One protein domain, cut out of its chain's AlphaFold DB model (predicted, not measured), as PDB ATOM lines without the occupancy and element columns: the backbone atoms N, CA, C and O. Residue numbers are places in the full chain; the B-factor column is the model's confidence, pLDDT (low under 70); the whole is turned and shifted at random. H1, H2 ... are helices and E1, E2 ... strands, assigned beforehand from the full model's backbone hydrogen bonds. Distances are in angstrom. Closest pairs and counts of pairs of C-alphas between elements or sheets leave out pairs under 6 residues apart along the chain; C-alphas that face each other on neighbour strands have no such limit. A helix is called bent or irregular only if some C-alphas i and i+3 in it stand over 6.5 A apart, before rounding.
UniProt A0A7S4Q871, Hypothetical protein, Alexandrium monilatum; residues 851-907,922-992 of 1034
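Overview. This is residues 851 to 907 and 922 to 992 of the 1034 residues of the protein "Hypothetical protein" of Alexandrium monilatum (UniProt A0A7S4Q871). A twisted sheet of three strands has helices H1 and H2 over one face, and a helical hairpin, H4 and H5, packs on these two helices on the side away from the sheet. H3 lies over edge strand E1 near one end of the long axis, where residues 933 to 938, of which 936 to 938 belong to H3, stick out. The printed part has 128 residues with five named helices and three named strands, in the order E1 H1 H2 E2 E3 H3 H4 H5. The sheet's order is E1 E3 E2, antiparallel, and the class is mixed, helices and strands. The whole is compact, with a radius of gyration of the C-alphas of 13.9 A, and its outline is elongated, spanning 47 by 27 by 21 A.

Along the chain. E1, residues 851 to 857, begins with C-alpha 851 at (-3.196, -0.952, -22.657) and is 20.8 A long. E3, residues 922 to 929, is 22.1 A long, and E2, residues 897 to 905, is 23.0 A long and bends by 56 degrees at residue 900. H1 is residues 866 to 873, H2 residues 876 to 890 with 20.9 A, and H3 residues 936 to 945. H4, residues 952 to 972, is 29.4 A long, with a kink of 29 degrees near residue 963; it is neither bent nor irregular, but only just: C-alphas 959 and 962 are 6.3 A apart. H5, residues 975 to 987, ends with C-alpha 987 at (19.715, 11.157, -9.929).

Arrangement. E3 is antiparallel to E1, with N 854 and O 925 3.0 A apart, and to E2, with N 903 and O 924 2.8 A apart, both within hydrogen-bond range. E1, H1 H2 and E2 form a split strand-helix-strand unit, two strands running the same way with E3 between them, and its crossover is right-handed. H1, H2 and H3 with the sheet make two layers, helices on one face of a sheet. H2 runs across the strands at a height over the sheet of 8.3 A. H4, the hub, touches H2 at a shallow tilt of 19 degrees, opposite ways; their closest C-alphas, Gly 889 and Phe 957, are 4.0 A apart. H5 touches H4 in a hairpin, closest at C-alphas 969 and 978, 5.1 A. Every O i to N i+4 pair is within hydrogen-bond range in H1, H2, H3 and H5, and 15 of 17 in H4.

Size, cuts and confidence. The C-alphas farthest apart, Gly 863 and Thr 934, are 47.4 A apart. Residues 908 to 921 are not printed; the gap from C-alpha 907 to C-alpha 922 is 7.2 A. Of the links printed whole, none is long. Mean pLDDT of the printed part is 90.7; residue 934 is under 70.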
ATOM      1  N   ARG A 851      -3.655  -0.721 -24.036       92.69
ATOM      2  CA  ARG A 851      -3.196  -0.952 -22.657       92.69
ATOM      3  C   ARG A 851      -1.710  -1.272 -22.641       92.69
ATOM      4  O   ARG A 851      -1.276  -2.088 -23.447       92.69
ATOM      5  N   ALA A 852      -0.949  -0.675 -21.733       92.56
ATOM      6  CA  ALA A 852       0.489  -0.893 -21.639       92.56
ATOM      7  C   ALA A 852       1.024  -0.704 -20.219       92.56
ATOM      8  O   ALA A 852       0.360  -0.133 -19.355       92.56
ATOM      9  N   THR A 853       2.255  -1.171 -20.014       93.56
ATOM     10  CA  THR A 853       3.012  -0.994 -18.776       93.56
ATOM     11  C   THR A 853       4.390  -0.443 -19.110       93.56
ATOM     12  O   THR A 853       5.083  -1.007 -19.955       93.56
ATOM     13  N   VAL A 854       4.820   0.614 -18.422       93.00
ATOM     14  CA  VAL A 854       6.209   1.099 -18.460       93.00
ATOM     15  C   VAL A 854       6.865   0.861 -17.104       93.00
ATOM     16  O   VAL A 854       6.250   1.110 -16.070       93.00
ATOM     17  N   THR A 855       8.094   0.337 -17.092       92.75
ATOM     18  CA  THR A 855       8.837   0.055 -15.850       92.75
ATOM     19  C   THR A 855      10.115   0.877 -15.788       92.75
ATOM     20  O   THR A 855      10.899   0.892 -16.735       92.75
ATOM     21  N   MET A 856      10.334   1.548 -14.662       92.31
ATOM     22  CA  MET A 856      11.479   2.424 -14.434       92.31
ATOM     23  C   MET A 856      12.157   2.140 -13.096       92.31
ATOM     24  O   MET A 856      11.507   1.730 -12.136       92.31
ATOM     25  N   SER A 857      13.463   2.364 -13.024       90.50
ATOM     26  CA  SER A 857      14.231   2.304 -11.781       90.50
ATOM     27  C   SER A 857      14.118   3.635 -11.048       90.50
ATOM     28  O   SER A 857      14.391   4.688 -11.627       90.50
ATOM     29  N   LEU A 858      13.729   3.584  -9.777       88.06
ATOM     30  CA  LEU A 858      13.666   4.746  -8.899       88.06
ATOM     31  C   LEU A 858      14.956   4.875  -8.083       88.06
ATOM     32  O   LEU A 858      15.493   3.863  -7.629       88.06
ATOM     33  N   PRO A 859      15.454   6.094  -7.834       88.00
ATOM     34  CA  PRO A 859      16.540   6.286  -6.885       88.00
ATOM     35  C   PRO A 859      16.117   5.838  -5.478       88.00
ATOM     36  O   PRO A 859      14.942   5.891  -5.105       88.00
ATOM     37  N   ALA A 860      17.083   5.370  -4.687       85.06
ATOM     38  CA  ALA A 860      16.822   4.959  -3.315       85.06
ATOM     39  C   ALA A 860      16.437   6.177  -2.458       85.06
ATOM     40  O   ALA A 860      17.214   7.120  -2.328       85.06
ATOM     41  N   VAL A 861      15.252   6.138  -1.844       88.44
ATOM     42  CA  VAL A 861      14.799   7.164  -0.896       88.44
ATOM     43  C   VAL A 861      15.179   6.720   0.511       88.44
ATOM     44  O   VAL A 861      14.669   5.720   1.022       88.44
ATOM     45  N   GLN A 862      16.126   7.428   1.128       85.38
ATOM     46  CA  GLN A 862      16.625   7.080   2.455       85.38
ATOM     47  C   GLN A 862      15.499   7.187   3.494       85.38
ATOM     48  O   GLN A 862      14.838   8.214   3.602       85.38
ATOM     49  N   GLY A 863      15.301   6.121   4.272       85.00
ATOM     50  CA  GLY A 863      14.306   6.087   5.344       85.00
ATOM     51  C   GLY A 863      12.884   5.715   4.914       85.00
ATOM     52  O   GLY A 863      12.023   5.649   5.782       85.00
ATOM     53  N   SER A 864      12.631   5.428   3.631       88.88
ATOM     54  CA  SER A 864      11.321   4.954   3.164       88.88
ATOM     55  C   SER A 864      11.327   3.456   2.860       88.88
ATOM     56  O   SER A 864      12.195   2.934   2.156       88.88
ATOM     57  N   THR A 865      10.324   2.750   3.363       90.00
ATOM     58  CA  THR A 865      10.034   1.359   3.008       90.00
ATOM     59  C   THR A 865       9.378   1.275   1.627       90.00
ATOM     60  O   THR A 865       8.759   2.223   1.140       90.00
ATOM     61  N   THR A 866       9.450   0.108   0.980       87.19
ATOM     62  CA  THR A 866       8.742  -0.123  -0.292       87.19
ATOM     63  C   THR A 866       7.228   0.058  -0.147       87.19
ATOM     64  O   THR A 866       6.591   0.524  -1.084       87.19
ATOM     65  N   ALA A 867       6.654  -0.247   1.022       89.00
ATOM     66  CA  ALA A 867       5.235  -0.032   1.302       89.00
ATOM     67  C   ALA A 867       4.873   1.464   1.349       89.00
ATOM     68  O   ALA A 867       3.861   1.869   0.780       89.00
ATOM     69  N   GLU A 868       5.720   2.295   1.961       92.38
ATOM     70  CA  GLU A 868       5.529   3.752   1.998       92.38
ATOM     71  C   GLU A 868       5.697   4.382   0.615       92.38
ATOM     72  O   GLU A 868       4.885   5.219   0.224       92.38
ATOM     73  N   LEU A 869       6.695   3.939  -0.160       92.69
ATOM     74  CA  LEU A 869       6.852   4.354  -1.557       92.69
ATOM     75  C   LEU A 869       5.638   3.937  -2.393       92.69
ATOM     76  O   LEU A 869       5.088   4.755  -3.125       92.69
ATOM     77  N   GLN A 870       5.173   2.694  -2.237       94.94
ATOM     78  CA  GLN A 870       3.998   2.169  -2.928       94.94
ATOM     79  C   GLN A 870       2.731   2.972  -2.611       94.94
ATOM     80  O   GLN A 870       1.929   3.200  -3.520       94.94
ATOM     81  N   ALA A 871       2.544   3.392  -1.356       92.44
ATOM     82  CA  ALA A 871       1.427   4.236  -0.942       92.44
ATOM     83  C   ALA A 871       1.547   5.661  -1.509       92.44
ATOM     84  O   ALA A 871       0.569   6.195  -2.031       92.44
ATOM     85  N   ALA A 872       2.750   6.245  -1.478       93.25
ATOM     86  CA  ALA A 872       3.007   7.600  -1.962       93.25
ATOM     87  C   ALA A 872       2.739   7.754  -3.469       93.25
ATOM     88  O   ALA A 872       2.124   8.737  -3.884       93.25
ATOM     89  N   VAL A 873       3.138   6.772  -4.285       93.75
ATOM     90  CA  VAL A 873       2.982   6.845  -5.751       93.75
ATOM     91  C   VAL A 873       1.601   6.420  -6.265       93.75
ATOM     92  O   VAL A 873       1.304   6.606  -7.441       93.75
ATOM     93  N   ASN A 874       0.736   5.851  -5.418       93.62
ATOM     94  CA  ASN A 874      -0.603   5.394  -5.824       93.62
ATOM     95  C   ASN A 874      -1.718   6.427  -5.617       93.62
ATOM     96  O   ASN A 874      -2.891   6.110  -5.838       93.62
ATOM     97  N   THR A 875      -1.384   7.651  -5.209       94.25
ATOM     98  CA  THR A 875      -2.375   8.718  -5.037       94.25
ATOM     99  C   THR A 875      -2.968   9.154  -6.390       94.25
ATOM    100  O   THR A 875      -2.284   9.076  -7.416       94.25
ATOM    101  N   PRO A 876      -4.223   9.645  -6.430       94.38
ATOM    102  CA  PRO A 876      -4.826  10.157  -7.664       94.38
ATOM    103  C   PRO A 876      -3.999  11.264  -8.331       94.38
ATOM    104  O   PRO A 876      -3.885  11.279  -9.552       94.38
ATOM    105  N   ALA A 877      -3.375  12.138  -7.531       92.62
ATOM    106  CA  ALA A 877      -2.503  13.202  -8.022       92.62
ATOM    107  C   ALA A 877      -1.278  12.639  -8.759       92.62
ATOM    108  O   ALA A 877      -1.022  13.022  -9.895       92.62
ATOM    109  N   VAL A 878      -0.568  11.663  -8.173       94.56
ATOM    110  CA  VAL A 878       0.581  11.031  -8.845       94.56
ATOM    111  C   VAL A 878       0.150  10.315 -10.125       94.56
ATOM    112  O   VAL A 878       0.831  10.427 -11.140       94.56
ATOM    113  N   LYS A 879      -0.994   9.620 -10.124       96.62
ATOM    114  CA  LYS A 879      -1.509   8.956 -11.333       96.62
ATOM    115  C   LYS A 879      -1.836   9.947 -12.455       96.62
ATOM    116  O   LYS A 879      -1.525   9.658 -13.609       96.62
ATOM    117  N   ALA A 880      -2.424  11.100 -12.133       95.19
ATOM    118  CA  ALA A 880      -2.726  12.146 -13.110       95.19
ATOM    119  C   ALA A 880      -1.449  12.763 -13.710       95.19
ATOM    120  O   ALA A 880      -1.335  12.897 -14.930       95.19
ATOM    121  N   GLU A 881      -0.456  13.060 -12.871       96.94
ATOM    122  CA  GLU A 881       0.824  13.622 -13.315       96.94
ATOM    123  C   GLU A 881       1.653  12.612 -14.123       96.94
ATOM    124  O   GLU A 881       2.202  12.951 -15.171       96.94
ATOM    125  N   LEU A 882       1.680  11.334 -13.721       96.69
ATOM    126  CA  LEU A 882       2.295  10.270 -14.523       96.69
ATOM    127  C   LEU A 882       1.579  10.089 -15.870       96.69
ATOM    128  O   LEU A 882       2.239   9.851 -16.879       96.69
ATOM    129  N   GLY A 883       0.252  10.246 -15.907       97.44
ATOM    130  CA  GLY A 883      -0.517  10.275 -17.153       97.44
ATOM    131  C   GLY A 883      -0.090  11.421 -18.070       97.44
ATOM    132  O   GLY A 883       0.099  11.205 -19.267       97.44
ATOM    133  N   SER A 884       0.155  12.607 -17.506       97.06
ATOM    134  CA  SER A 884       0.672  13.768 -18.242       97.06
ATOM    135  C   SER A 884       2.090  13.538 -18.772       97.06
ATOM    136  O   SER A 884       2.366  13.866 -19.925       97.06
ATOM    137  N   ALA A 885       2.971  12.900 -17.993       97.06
ATOM    138  CA  ALA A 885       4.311  12.533 -18.452       97.06
ATOM    139  C   ALA A 885       4.272  11.511 -19.604       97.06
ATOM    140  O   ALA A 885       4.983  11.666 -20.596       97.06
ATOM    141  N   ILE A 886       3.413  10.486 -19.510       97.19
ATOM    142  CA  ILE A 886       3.202   9.505 -20.590       97.19
ATOM    143  C   ILE A 886       2.656  10.200 -21.841       97.19
ATOM    144  O   ILE A 886       3.131   9.942 -22.945       97.19
ATOM    145  N   ALA A 887       1.693  11.107 -21.679       96.94
ATOM    146  CA  ALA A 887       1.126  11.875 -22.778       96.94
ATOM    147  C   ALA A 887       2.170  12.773 -23.460       96.94
ATOM    148  O   ALA A 887       2.209  12.819 -24.686       96.94
ATOM    149  N   ALA A 888       3.066  13.399 -22.689       96.12
ATOM    150  CA  ALA A 888       4.204  14.155 -23.215       96.12
ATOM    151  C   ALA A 888       5.201  13.260 -23.972       96.12
ATOM    152  O   ALA A 888       5.690  13.640 -25.033       96.12
ATOM    153  N   GLY A 889       5.462  12.046 -23.471       95.75
ATOM    154  CA  GLY A 889       6.254  11.039 -24.179       95.75
ATOM    155  C   GLY A 889       5.669  10.692 -25.551       95.75
ATOM    156  O   GLY A 889       6.374  10.690 -26.562       95.75
ATOM    157  N   LEU A 890       4.356  10.464 -25.585       95.62
ATOM    158  CA  LEU A 890       3.600  10.073 -26.777       95.62
ATOM    159  C   LEU A 890       3.190  11.237 -27.686       95.62
ATOM    160  O   LEU A 890       2.647  10.985 -28.758       95.62
ATOM    161  N   ASP A 891       3.433  12.482 -27.273       95.56
ATOM    162  CA  ASP A 891       3.005  13.699 -27.976       95.56
ATOM    163  C   ASP A 891       1.486  13.772 -28.215       95.56
ATOM    164  O   ASP A 891       0.989  14.026 -29.315       95.56
ATOM    165  N   ILE A 892       0.714  13.478 -27.167       95.00
ATOM    166  CA  ILE A 892      -0.753  13.507 -27.190       95.00
ATOM    167  C   ILE A 892      -1.310  14.301 -26.009       95.00
ATOM    168  O   ILE A 892      -0.625  14.582 -25.032       95.00
ATOM    169  N   SER A 893      -2.603  14.631 -26.069       94.94
ATOM    170  CA  SER A 893      -3.307  15.235 -24.932       94.94
ATOM    171  C   SER A 893      -3.327  14.299 -23.718       94.94
ATOM    172  O   SER A 893      -3.703  13.131 -23.849       94.94
ATOM    173  N   ALA A 894      -3.038  14.832 -22.527       94.88
ATOM    174  CA  ALA A 894      -3.120  14.105 -21.256       94.88
ATOM    175  C   ALA A 894      -4.513  13.511 -20.989       94.88
ATOM    176  O   ALA A 894      -4.623  12.440 -20.401       94.88
ATOM    177  N   SER A 895      -5.579  14.130 -21.515       95.75
ATOM    178  CA  SER A 895      -6.949  13.594 -21.428       95.75
ATOM    179  C   SER A 895      -7.144  12.243 -22.127       95.75
ATOM    180  O   SER A 895      -8.168  11.592 -21.935       95.75
ATOM    181  N   ARG A 896      -6.179  11.816 -22.952       95.06
ATOM    182  CA  ARG A 896      -6.198  10.541 -23.676       95.06
ATOM    183  C   ARG A 896      -5.419   9.440 -22.966       95.06
ATOM    184  O   ARG A 896      -5.369   8.335 -23.499       95.06
ATOM    185  N   VAL A 897      -4.819   9.717 -21.810       96.75
ATOM    186  CA  VAL A 897      -4.054   8.743 -21.028       96.75
ATOM    187  C   VAL A 897      -4.707   8.566 -19.664       96.75
ATOM    188  O   VAL A 897      -4.952   9.533 -18.949       96.75
ATOM    189  N   SER A 898      -4.960   7.318 -19.282       96.56
ATOM    190  CA  SER A 898      -5.467   6.967 -17.957       96.56
ATOM    191  C   SER A 898      -4.515   5.988 -17.282       96.56
ATOM    192  O   SER A 898      -4.357   4.856 -17.739       96.56
ATOM    193  N   VAL A 899      -3.865   6.410 -16.194       96.75
ATOM    194  CA  VAL A 899      -3.016   5.528 -15.380       96.75
ATOM    195  C   VAL A 899      -3.905   4.695 -14.462       96.75
ATOM    196  O   VAL A 899      -4.530   5.205 -13.531       96.75
ATOM    197  N   THR A 900      -3.948   3.389 -14.703       95.12
ATOM    198  CA  THR A 900      -4.826   2.466 -13.974       95.12
ATOM    199  C   THR A 900      -4.183   2.006 -12.667       95.12
ATOM    200  O   THR A 900      -4.828   2.002 -11.610       95.12
ATOM    201  N   ARG A 901      -2.882   1.697 -12.688       94.12
ATOM    202  CA  ARG A 901      -2.163   1.143 -11.533       94.12
ATOM    203  C   ARG A 901      -0.694   1.557 -11.524       94.12
ATOM    204  O   ARG A 901      -0.051   1.583 -12.563       94.12
ATOM    205  N   VAL A 902      -0.154   1.820 -10.335       96.00
ATOM    206  CA  VAL A 902       1.287   2.002 -10.115       96.00
ATOM    207  C   VAL A 902       1.751   0.962  -9.100       96.00
ATOM    208  O   VAL A 902       1.165   0.832  -8.023       96.00
ATOM    209  N   THR A 903       2.784   0.193  -9.434       96.00
ATOM    210  CA  THR A 903       3.332  -0.870  -8.579       96.00
ATOM    211  C   THR A 903       4.810  -0.611  -8.323       96.00
ATOM    212  O   THR A 903       5.561  -0.422  -9.271       96.00
ATOM    213  N   VAL A 904       5.241  -0.628  -7.063       93.94
ATOM    214  CA  VAL A 904       6.649  -0.517  -6.667       93.94
ATOM    215  C   VAL A 904       7.129  -1.894  -6.226       93.94
ATOM    216  O   VAL A 904       6.579  -2.485  -5.297       93.94
ATOM    217  N   GLN A 905       8.154  -2.419  -6.891       90.44
ATOM    218  CA  GLN A 905       8.763  -3.700  -6.555       90.44
ATOM    219  C   GLN A 905      10.107  -3.478  -5.864       90.44
ATOM    220  O   GLN A 905      10.963  -2.715  -6.321       90.44
ATOM    221  N   GLN A 906      10.297  -4.163  -4.738       82.00
ATOM    222  CA  GLN A 906      11.581  -4.189  -4.054       82.00
ATOM    223  C   GLN A 906      12.548  -5.067  -4.849       82.00
ATOM    224  O   GLN A 906      12.204  -6.184  -5.241       82.00
ATOM    225  N   ALA A 907      13.775  -4.598  -5.061       70.06
ATOM    226  CA  ALA A 907      14.794  -5.456  -5.633       70.06
ATOM    227  C   ALA A 907      15.103  -6.610  -4.660       70.06
ATOM    228  O   ALA A 907      15.321  -6.378  -3.468       70.06
ATOM    229  N   THR A 922      12.124  -0.731  -8.378       92.06
ATOM    230  CA  THR A 922      11.504  -0.481  -9.686       92.06
ATOM    231  C   THR A 922      10.048  -0.064  -9.513       92.06
ATOM    232  O   THR A 922       9.356  -0.535  -8.612       92.06
ATOM    233  N   MET A 923       9.575   0.832 -10.373       94.19
ATOM    234  CA  MET A 923       8.188   1.274 -10.453       94.19
ATOM    235  C   MET A 923       7.617   0.907 -11.820       94.19
ATOM    236  O   MET A 923       8.143   1.333 -12.845       94.19
ATOM    237  N   SER A 924       6.531   0.141 -11.828       94.50
ATOM    238  CA  SER A 924       5.746  -0.192 -13.015       94.50
ATOM    239  C   SER A 924       4.460   0.631 -13.033       94.50
ATOM    240  O   SER A 924       3.715   0.639 -12.052       94.50
ATOM    241  N   VAL A 925       4.199   1.312 -14.144       95.81
ATOM    242  CA  VAL A 925       3.014   2.148 -14.365       95.81
ATOM    243  C   VAL A 925       2.176   1.500 -15.458       95.81
ATOM    244  O   VAL A 925       2.614   1.439 -16.604       95.81
ATOM    245  N   ASP A 926       0.989   1.017 -15.099       95.38
ATOM    246  CA  ASP A 926      -0.004   0.479 -16.027       95.38
ATOM    247  C   ASP A 926      -0.940   1.603 -16.474       95.38
ATOM    248  O   ASP A 926      -1.512   2.317 -15.643       95.38
ATOM    249  N   PHE A 927      -1.141   1.746 -17.779       96.12
ATOM    250  CA  PHE A 927      -1.938   2.825 -18.352       96.12
ATOM    251  C   PHE A 927      -2.707   2.391 -19.600       96.12
ATOM    252  O   PHE A 927      -2.382   1.401 -20.258       96.12
ATOM    253  N   GLU A 928      -3.751   3.152 -19.907       96.31
ATOM    254  CA  GLU A 928      -4.561   3.027 -21.113       96.31
ATOM    255  C   GLU A 928      -4.444   4.311 -21.933       96.31
ATOM    256  O   GLU A 928      -4.527   5.408 -21.378       96.31
ATOM    257  N   VAL A 929      -4.255   4.178 -23.247       94.69
ATOM    258  CA  VAL A 929      -4.193   5.300 -24.189       94.69
ATOM    259  C   VAL A 929      -5.341   5.202 -25.178       94.69
ATOM    260  O   VAL A 929      -5.471   4.203 -25.887       94.69
ATOM    261  N   GLN A 930      -6.147   6.256 -25.268       94.00
ATOM    262  CA  GLN A 930      -7.238   6.361 -26.230       94.00
ATOM    263  C   GLN A 930      -6.701   6.891 -27.575       94.00
ATOM    264  O   GLN A 930      -6.236   8.034 -27.621       94.00
ATOM    265  N   PRO A 931      -6.733   6.130 -28.688       87.50
ATOM    266  CA  PRO A 931      -6.305   6.614 -30.006       87.50
ATOM    267  C   PRO A 931      -7.219   7.741 -30.534       87.50
ATOM    268  O   PRO A 931      -8.409   7.758 -30.231       87.50
ATOM    269  N   ALA A 932      -6.678   8.687 -31.313       79.19
ATOM    270  CA  ALA A 932      -7.444   9.787 -31.924       79.19
ATOM    271  C   ALA A 932      -8.115   9.374 -33.245       79.19
ATOM    272  O   ALA A 932      -9.012  10.064 -33.717       79.19
ATOM    273  N   SER A 933      -7.683   8.257 -33.833       75.31
ATOM    274  CA  SER A 933      -8.200   7.667 -35.068       75.31
ATOM    275  C   SER A 933      -8.367   6.150 -34.897       75.31
ATOM    276  O   SER A 933      -8.067   5.599 -33.838       75.31
ATOM    277  N   THR A 934      -8.823   5.452 -35.938       67.12
ATOM    278  CA  THR A 934      -8.918   3.981 -35.969       67.12
ATOM    279  C   THR A 934      -7.564   3.256 -35.959       67.12
ATOM    280  O   THR A 934      -7.544   2.029 -35.877       67.12
ATOM    281  N   ASP A 935      -6.429   3.967 -35.997       77.44
ATOM    282  CA  ASP A 935      -5.096   3.356 -36.057       77.44
ATOM    283  C   ASP A 935      -4.515   3.044 -34.663       77.44
ATOM    284  O   ASP A 935      -3.574   3.671 -34.164       77.44
ATOM    285  N   ALA A 936      -5.091   2.030 -34.016       80.94
ATOM    286  CA  ALA A 936      -4.565   1.478 -32.769       80.94
ATOM    287  C   ALA A 936      -3.156   0.860 -32.930       80.94
ATOM    288  O   ALA A 936      -2.442   0.711 -31.936       80.94
ATOM    289  N   ALA A 937      -2.731   0.516 -34.153       81.19
ATOM    290  CA  ALA A 937      -1.438  -0.116 -34.417       81.19
ATOM    291  C   ALA A 937      -0.279   0.893 -34.356       81.19
ATOM    292  O   ALA A 937       0.747   0.618 -33.724       81.19
ATOM    293  N   SER A 938      -0.461   2.084 -34.931       84.88
ATOM    294  CA  SER A 938       0.502   3.184 -34.797       84.88
ATOM    295  C   SER A 938       0.646   3.622 -33.335       84.88
ATOM    296  O   SER A 938       1.762   3.721 -32.821       84.88
ATOM    297  N   MET A 939      -0.474   3.744 -32.608       91.44
ATOM    298  CA  MET A 939      -0.443   4.063 -31.176       91.44
ATOM    299  C   MET A 939       0.267   2.975 -30.356       91.44
ATOM    300  O   MET A 939       1.098   3.287 -29.510       91.44
ATOM    301  N   SER A 940      -0.005   1.698 -30.635       88.06
ATOM    302  CA  SER A 940       0.697   0.567 -30.015       88.06
ATOM    303  C   SER A 940       2.216   0.643 -30.223       88.06
ATOM    304  O   SER A 940       2.988   0.444 -29.283       88.06
ATOM    305  N   THR A 941       2.652   1.023 -31.428       87.75
ATOM    306  CA  THR A 941       4.076   1.192 -31.760       87.75
ATOM    307  C   THR A 941       4.710   2.351 -30.985       87.75
ATOM    308  O   THR A 941       5.787   2.184 -30.416       87.75
ATOM    309  N   ALA A 942       4.042   3.507 -30.906       89.94
ATOM    310  CA  ALA A 942       4.520   4.653 -30.124       89.94
ATOM    311  C   ALA A 942       4.609   4.328 -28.621       89.94
ATOM    312  O   ALA A 942       5.584   4.669 -27.954       89.94
ATOM    313  N   VAL A 943       3.627   3.591 -28.095       92.56
ATOM    314  CA  VAL A 943       3.603   3.137 -26.698       92.56
ATOM    315  C   VAL A 943       4.728   2.144 -26.398       92.56
ATOM    316  O   VAL A 943       5.323   2.220 -25.324       92.56
ATOM    317  N   ALA A 944       5.087   1.267 -27.340       89.19
ATOM    318  CA  ALA A 944       6.243   0.379 -27.192       89.19
ATOM    319  C   ALA A 944       7.569   1.152 -27.084       89.19
ATOM    320  O   ALA A 944       8.434   0.779 -26.290       89.19
ATOM    321  N   LYS A 945       7.706   2.263 -27.817       91.88
ATOM    322  CA  LYS A 945       8.910   3.106 -27.784       91.88
ATOM    323  C   LYS A 945       9.132   3.807 -26.447       91.88
ATOM    324  O   LYS A 945      10.276   4.064 -26.105       91.88
ATOM    325  N   LEU A 946       8.108   4.009 -25.613       90.94
ATOM    326  CA  LEU A 946       8.311   4.529 -24.250       90.94
ATOM    327  C   LEU A 946       9.291   3.679 -23.418       90.94
ATOM    328  O   LEU A 946       9.902   4.209 -22.491       90.94
ATOM    329  N   ALA A 947       9.462   2.390 -23.737       87.25
ATOM    330  CA  ALA A 947      10.428   1.496 -23.093       87.25
ATOM    331  C   ALA A 947      11.804   1.434 -23.793       87.25
ATOM    332  O   ALA A 947      12.741   0.859 -23.240       87.25
ATOM    333  N   ASP A 948      11.938   2.012 -24.989       85.06
ATOM    334  CA  ASP A 948      13.187   2.079 -25.747       85.06
ATOM    335  C   ASP A 948      13.972   3.331 -25.344       85.06
ATOM    336  O   ASP A 948      13.604   4.446 -25.713       85.06
ATOM    337  N   SER A 949      15.066   3.143 -24.600       85.25
ATOM    338  CA  SER A 949      15.916   4.225 -24.089       85.25
ATOM    339  C   SER A 949      16.561   5.093 -25.173       85.25
ATOM    340  O   SER A 949      17.051   6.172 -24.855       85.25
ATOM    341  N   ALA A 950      16.588   4.642 -26.431       81.88
ATOM    342  CA  ALA A 950      17.096   5.423 -27.558       81.88
ATOM    343  C   ALA A 950      16.001   6.244 -28.270       81.88
ATOM    344  O   ALA A 950      16.305   7.042 -29.156       81.88
ATOM    345  N   SER A 951      14.726   6.061 -27.910       89.12
ATOM    346  CA  SER A 951      13.612   6.728 -28.585       89.12
ATOM    347  C   SER A 951      13.370   8.158 -28.083       89.12
ATOM    348  O   SER A 951      13.641   8.517 -26.929       89.12
ATOM    349  N   GLN A 952      12.786   8.989 -28.951       88.94
ATOM    350  CA  GLN A 952      12.344  10.333 -28.570       88.94
ATOM    351  C   GLN A 952      11.171  10.281 -27.588       88.94
ATOM    352  O   GLN A 952      11.085  11.121 -26.692       88.94
ATOM    353  N   GLU A 953      10.294   9.285 -27.722       94.88
ATOM    354  CA  GLU A 953       9.175   9.054 -26.818       94.88
ATOM    355  C   GLU A 953       9.672   8.798 -25.391       94.88
ATOM    356  O   GLU A 953       9.176   9.417 -24.447       94.88
ATOM    357  N   ASN A 954      10.709   7.971 -25.233       94.12
ATOM    358  CA  ASN A 954      11.367   7.752 -23.948       94.12
ATOM    359  C   ASN A 954      12.064   9.015 -23.427       94.12
ATOM    360  O   ASN A 954      11.881   9.362 -22.266       94.12
ATOM    361  N   THR A 955      12.798   9.742 -24.275       89.12
ATOM    362  CA  THR A 955      13.494  10.979 -23.868       89.12
ATOM    363  C   THR A 955      12.517  12.038 -23.332       89.12
ATOM    364  O   THR A 955      12.732  12.620 -22.263       89.12
ATOM    365  N   ARG A 956      11.400  12.263 -24.039       95.50
ATOM    366  CA  ARG A 956      10.316  13.162 -23.599       95.50
ATOM    367  C   ARG A 956       9.637  12.654 -22.331       95.50
ATOM    368  O   ARG A 956       9.401  13.429 -21.411       95.50
ATOM    369  N   PHE A 957       9.372  11.354 -22.252       95.81
ATOM    370  CA  PHE A 957       8.783  10.743 -21.066       95.81
ATOM    371  C   PHE A 957       9.676  10.901 -19.826       95.81
ATOM    372  O   PHE A 957       9.225  11.433 -18.815       95.81
ATOM    373  N   VAL A 958      10.949  10.504 -19.897       92.25
ATOM    374  CA  VAL A 958      11.897  10.544 -18.771       92.25
ATOM    375  C   VAL A 958      12.122  11.973 -18.280       92.25
ATOM    376  O   VAL A 958      12.116  12.204 -17.070       92.25
ATOM    377  N   SER A 959      12.252  12.940 -19.194       89.25
ATOM    378  CA  SER A 959      12.378  14.358 -18.825       89.25
ATOM    379  C   SER A 959      11.115  14.915 -18.154       89.25
ATOM    380  O   SER A 959      11.226  15.751 -17.255       89.25
ATOM    381  N   ALA A 960       9.930  14.411 -18.509       95.44
ATOM    382  CA  ALA A 960       8.661  14.809 -17.898       95.44
ATOM    383  C   ALA A 960       8.368  14.119 -16.550       95.44
ATOM    384  O   ALA A 960       7.617  14.659 -15.740       95.44
ATOM    385  N   VAL A 961       8.948  12.947 -16.257       94.50
ATOM    386  CA  VAL A 961       8.683  12.228 -14.989       94.50
ATOM    387  C   VAL A 961       9.151  13.031 -13.768       94.50
ATOM    388  O   VAL A 961       8.464  13.044 -12.745       94.50
ATOM    389  N   GLY A 962      10.288  13.728 -13.859       90.25
ATOM    390  CA  GLY A 962      10.809  14.530 -12.747       90.25
ATOM    391  C   GLY A 962       9.880  15.684 -12.358       90.25
ATOM    392  O   GLY A 962       9.565  15.855 -11.176       90.25
ATOM    393  N   SER A 963       9.385  16.432 -13.349       91.19
ATOM    394  CA  SER A 963       8.423  17.516 -13.125       91.19
ATOM    395  C   SER A 963       7.075  16.980 -12.645       91.19
ATOM    396  O   SER A 963       6.537  17.511 -11.677       91.19
ATOM    397  N   ALA A 964       6.583  15.880 -13.224       93.88
ATOM    398  CA  ALA A 964       5.350  15.216 -12.800       93.88
ATOM    399  C   ALA A 964       5.383  14.817 -11.312       93.88
ATOM    400  O   ALA A 964       4.453  15.110 -10.558       93.88
ATOM    401  N   LEU A 965       6.476  14.201 -10.847       93.25
ATOM    402  CA  LEU A 965       6.627  13.833  -9.434       93.25
ATOM    403  C   LEU A 965       6.748  15.059  -8.519       93.25
ATOM    404  O   LEU A 965       6.231  15.027  -7.405       93.25
ATOM    405  N   SER A 966       7.382  16.141  -8.982       92.06
ATOM    406  CA  SER A 966       7.467  17.405  -8.235       92.06
ATOM    407  C   SER A 966       6.101  18.080  -8.088       92.06
ATOM    408  O   SER A 966       5.728  18.484  -6.985       92.06
ATOM    409  N   THR A 967       5.319  18.161  -9.167       93.62
ATOM    410  CA  THR A 967       3.950  18.703  -9.150       93.62
ATOM    411  C   THR A 967       3.043  17.866  -8.247       93.62
ATOM    412  O   THR A 967       2.306  18.403  -7.411       93.62
ATOM    413  N   ALA A 968       3.152  16.538  -8.340       92.44
ATOM    414  CA  ALA A 968       2.410  15.632  -7.474       92.44
ATOM    415  C   ALA A 968       2.830  15.764  -5.999       92.44
ATOM    416  O   ALA A 968       1.967  15.717  -5.125       92.44
ATOM    417  N   ALA A 969       4.119  15.975  -5.705       91.88
ATOM    418  CA  ALA A 969       4.609  16.212  -4.345       91.88
ATOM    419  C   ALA A 969       4.047  17.511  -3.751       91.88
ATOM    420  O   ALA A 969       3.596  17.509  -2.604       91.88
ATOM    421  N   ALA A 970       4.010  18.587  -4.544       89.19
ATOM    422  CA  ALA A 970       3.445  19.871  -4.133       89.19
ATOM    423  C   ALA A 970       1.939  19.781  -3.824       89.19
ATOM    424  O   ALA A 970       1.450  20.464  -2.927       89.19
ATOM    425  N   THR A 971       1.217  18.907  -4.529       87.19
ATOM    426  CA  THR A 971      -0.240  18.748  -4.382       87.19
ATOM    427  C   THR A 971      -0.625  17.682  -3.343       87.19
ATOM    428  O   THR A 971      -1.663  17.787  -2.696       87.19
ATOM    429  N   GLY A 972       0.195  16.637  -3.181       75.06
ATOM    430  CA  GLY A 972      -0.132  15.424  -2.419       75.06
ATOM    431  C   GLY A 972       0.378  15.370  -0.975       75.06
ATOM    432  O   GLY A 972      -0.013  14.464  -0.243       75.06
ATOM    433  N   GLY A 973       1.251  16.291  -0.550       71.81
ATOM    434  CA  GLY A 973       1.638  16.485   0.859       71.81
ATOM    435  C   GLY A 973       2.385  15.332   1.557       71.81
ATOM    436  O   GLY A 973       2.568  15.383   2.772       71.81
ATOM    437  N   SER A 974       2.820  14.288   0.840       87.94
ATOM    438  CA  SER A 974       3.575  13.169   1.428       87.94
ATOM    439  C   SER A 974       5.073  13.468   1.458       87.94
ATOM    440  O   SER A 974       5.686  13.654   0.407       87.94
ATOM    441  N   SER A 975       5.686  13.433   2.645       90.88
ATOM    442  CA  SER A 975       7.138  13.596   2.818       90.88
ATOM    443  C   SER A 975       7.944  12.567   2.017       90.88
ATOM    444  O   SER A 975       8.986  12.905   1.456       90.88
ATOM    445  N   THR A 976       7.430  11.341   1.881       93.12
ATOM    446  CA  THR A 976       8.006  10.288   1.028       93.12
ATOM    447  C   THR A 976       8.001  10.684  -0.449       93.12
ATOM    448  O   THR A 976       8.972  10.427  -1.158       93.12
ATOM    449  N   LEU A 977       6.934  11.336  -0.926       92.94
ATOM    450  CA  LEU A 977       6.833  11.791  -2.316       92.94
ATOM    451  C   LEU A 977       7.741  12.999  -2.583       92.94
ATOM    452  O   LEU A 977       8.388  13.050  -3.627       92.94
ATOM    453  N   THR A 978       7.858  13.925  -1.626       92.94
ATOM    454  CA  THR A 978       8.827  15.033  -1.684       92.94
ATOM    455  C   THR A 978      10.262  14.510  -1.739       92.94
ATOM    456  O   THR A 978      11.045  14.947  -2.579       92.94
ATOM    457  N   ALA A 979      10.601  13.531  -0.895       92.75
ATOM    458  CA  ALA A 979      11.924  12.915  -0.887       92.75
ATOM    459  C   ALA A 979      12.211  12.143  -2.186       92.75
ATOM    460  O   ALA A 979      13.311  12.243  -2.730       92.75
ATOM    461  N   LEU A 980      11.216  11.428  -2.729       93.00
ATOM    462  CA  LEU A 980      11.329  10.758  -4.025       93.00
ATOM    463  C   LEU A 980      11.544  11.759  -5.166       93.00
ATOM    464  O   LEU A 980      12.426  11.551  -5.994       93.00
ATOM    465  N   SER A 981      10.778  12.851  -5.196       93.31
ATOM    466  CA  SER A 981      10.926  13.907  -6.202       93.31
ATOM    467  C   SER A 981      12.320  14.543  -6.153       93.31
ATOM    468  O   SER A 981      12.965  14.662  -7.192       93.31
ATOM    469  N   ALA A 982      12.834  14.859  -4.960       90.88
ATOM    470  CA  ALA A 982      14.187  15.391  -4.793       90.88
ATOM    471  C   ALA A 982      15.272  14.394  -5.249       90.88
ATOM    472  O   ALA A 982      16.234  14.770  -5.927       90.88
ATOM    473  N   ALA A 983      15.101  13.109  -4.927       90.44
ATOM    474  CA  ALA A 983      16.016  12.057  -5.357       90.44
ATOM    475  C   ALA A 983      16.016  11.894  -6.887       90.44
ATOM    476  O   ALA A 983      17.084  11.760  -7.488       90.44
ATOM    477  N   VAL A 984      14.842  11.969  -7.522       90.00
ATOM    478  CA  VAL A 984      14.684  11.935  -8.984       90.00
ATOM    479  C   VAL A 984      15.282  13.176  -9.647       90.00
ATOM    480  O   VAL A 984      15.965  13.041 -10.655       90.00
ATOM    481  N   ALA A 985      15.104  14.367  -9.074       86.31
ATOM    482  CA  ALA A 985      15.716  15.593  -9.591       86.31
ATOM    483  C   ALA A 985      17.254  15.532  -9.572       86.31
ATOM    484  O   ALA A 985      17.908  16.088 -10.448       86.31
ATOM    485  N   THR A 986      17.826  14.824  -8.594       89.25
ATOM    486  CA  THR A 986      19.281  14.680  -8.444       89.25
ATOM    487  C   THR A 986      19.851  13.551  -9.306       89.25
ATOM    488  O   THR A 986      20.916  13.699  -9.895       89.25
ATOM    489  N   SER A 987      19.170  12.401  -9.353       85.75
ATOM    490  CA  SER A 987      19.715  11.157  -9.929       85.75
ATOM    491  C   SER A 987      19.108  10.778 -11.284       85.75
ATOM    492  O   SER A 987      19.567   9.825 -11.913       85.75
ATOM    493  N   GLY A 988      18.066  11.484 -11.724       88.81
ATOM    494  CA  GLY A 988      17.259  11.110 -12.880       88.81
ATOM    495  C   GLY A 988      16.429   9.841 -12.655       88.81
ATOM    496  O   GLY A 988      16.349   9.287 -11.555       88.81
ATOM    497  N   VAL A 989      15.795   9.378 -13.732       88.56
ATOM    498  CA  VAL A 989      15.068   8.103 -13.803       88.56
ATOM    499  C   VAL A 989      15.608   7.311 -14.986       88.56
ATOM    500  O   VAL A 989      15.868   7.881 -16.041       88.56
ATOM    501  N   GLN A 990      15.752   5.994 -14.833       84.38
ATOM    502  CA  GLN A 990      16.116   5.102 -15.936       84.38
ATOM    503  C   GLN A 990      14.969   4.143 -16.243       84.38
ATOM    504  O   GLN A 990      14.548   3.377 -15.375       84.38
ATOM    505  N   VAL A 991      14.467   4.157 -17.475       85.88
ATOM    506  CA  VAL A 991      13.480   3.177 -17.949       85.88
ATOM    507  C   VAL A 991      14.224   1.918 -18.384       85.88
ATOM    508  O   VAL A 991      15.167   1.992 -19.168       85.88
ATOM    509  N   SER A 992      13.839   0.758 -17.852       70.19
ATOM    510  CA  SER A 992      14.496  -0.504 -18.201       70.19
ATOM    511  C   SER A 992      13.882  -1.087 -19.474       70.19
ATOM    512  O   SER A 992      12.687  -1.391 -19.484       70.19
TER     513      SER A 992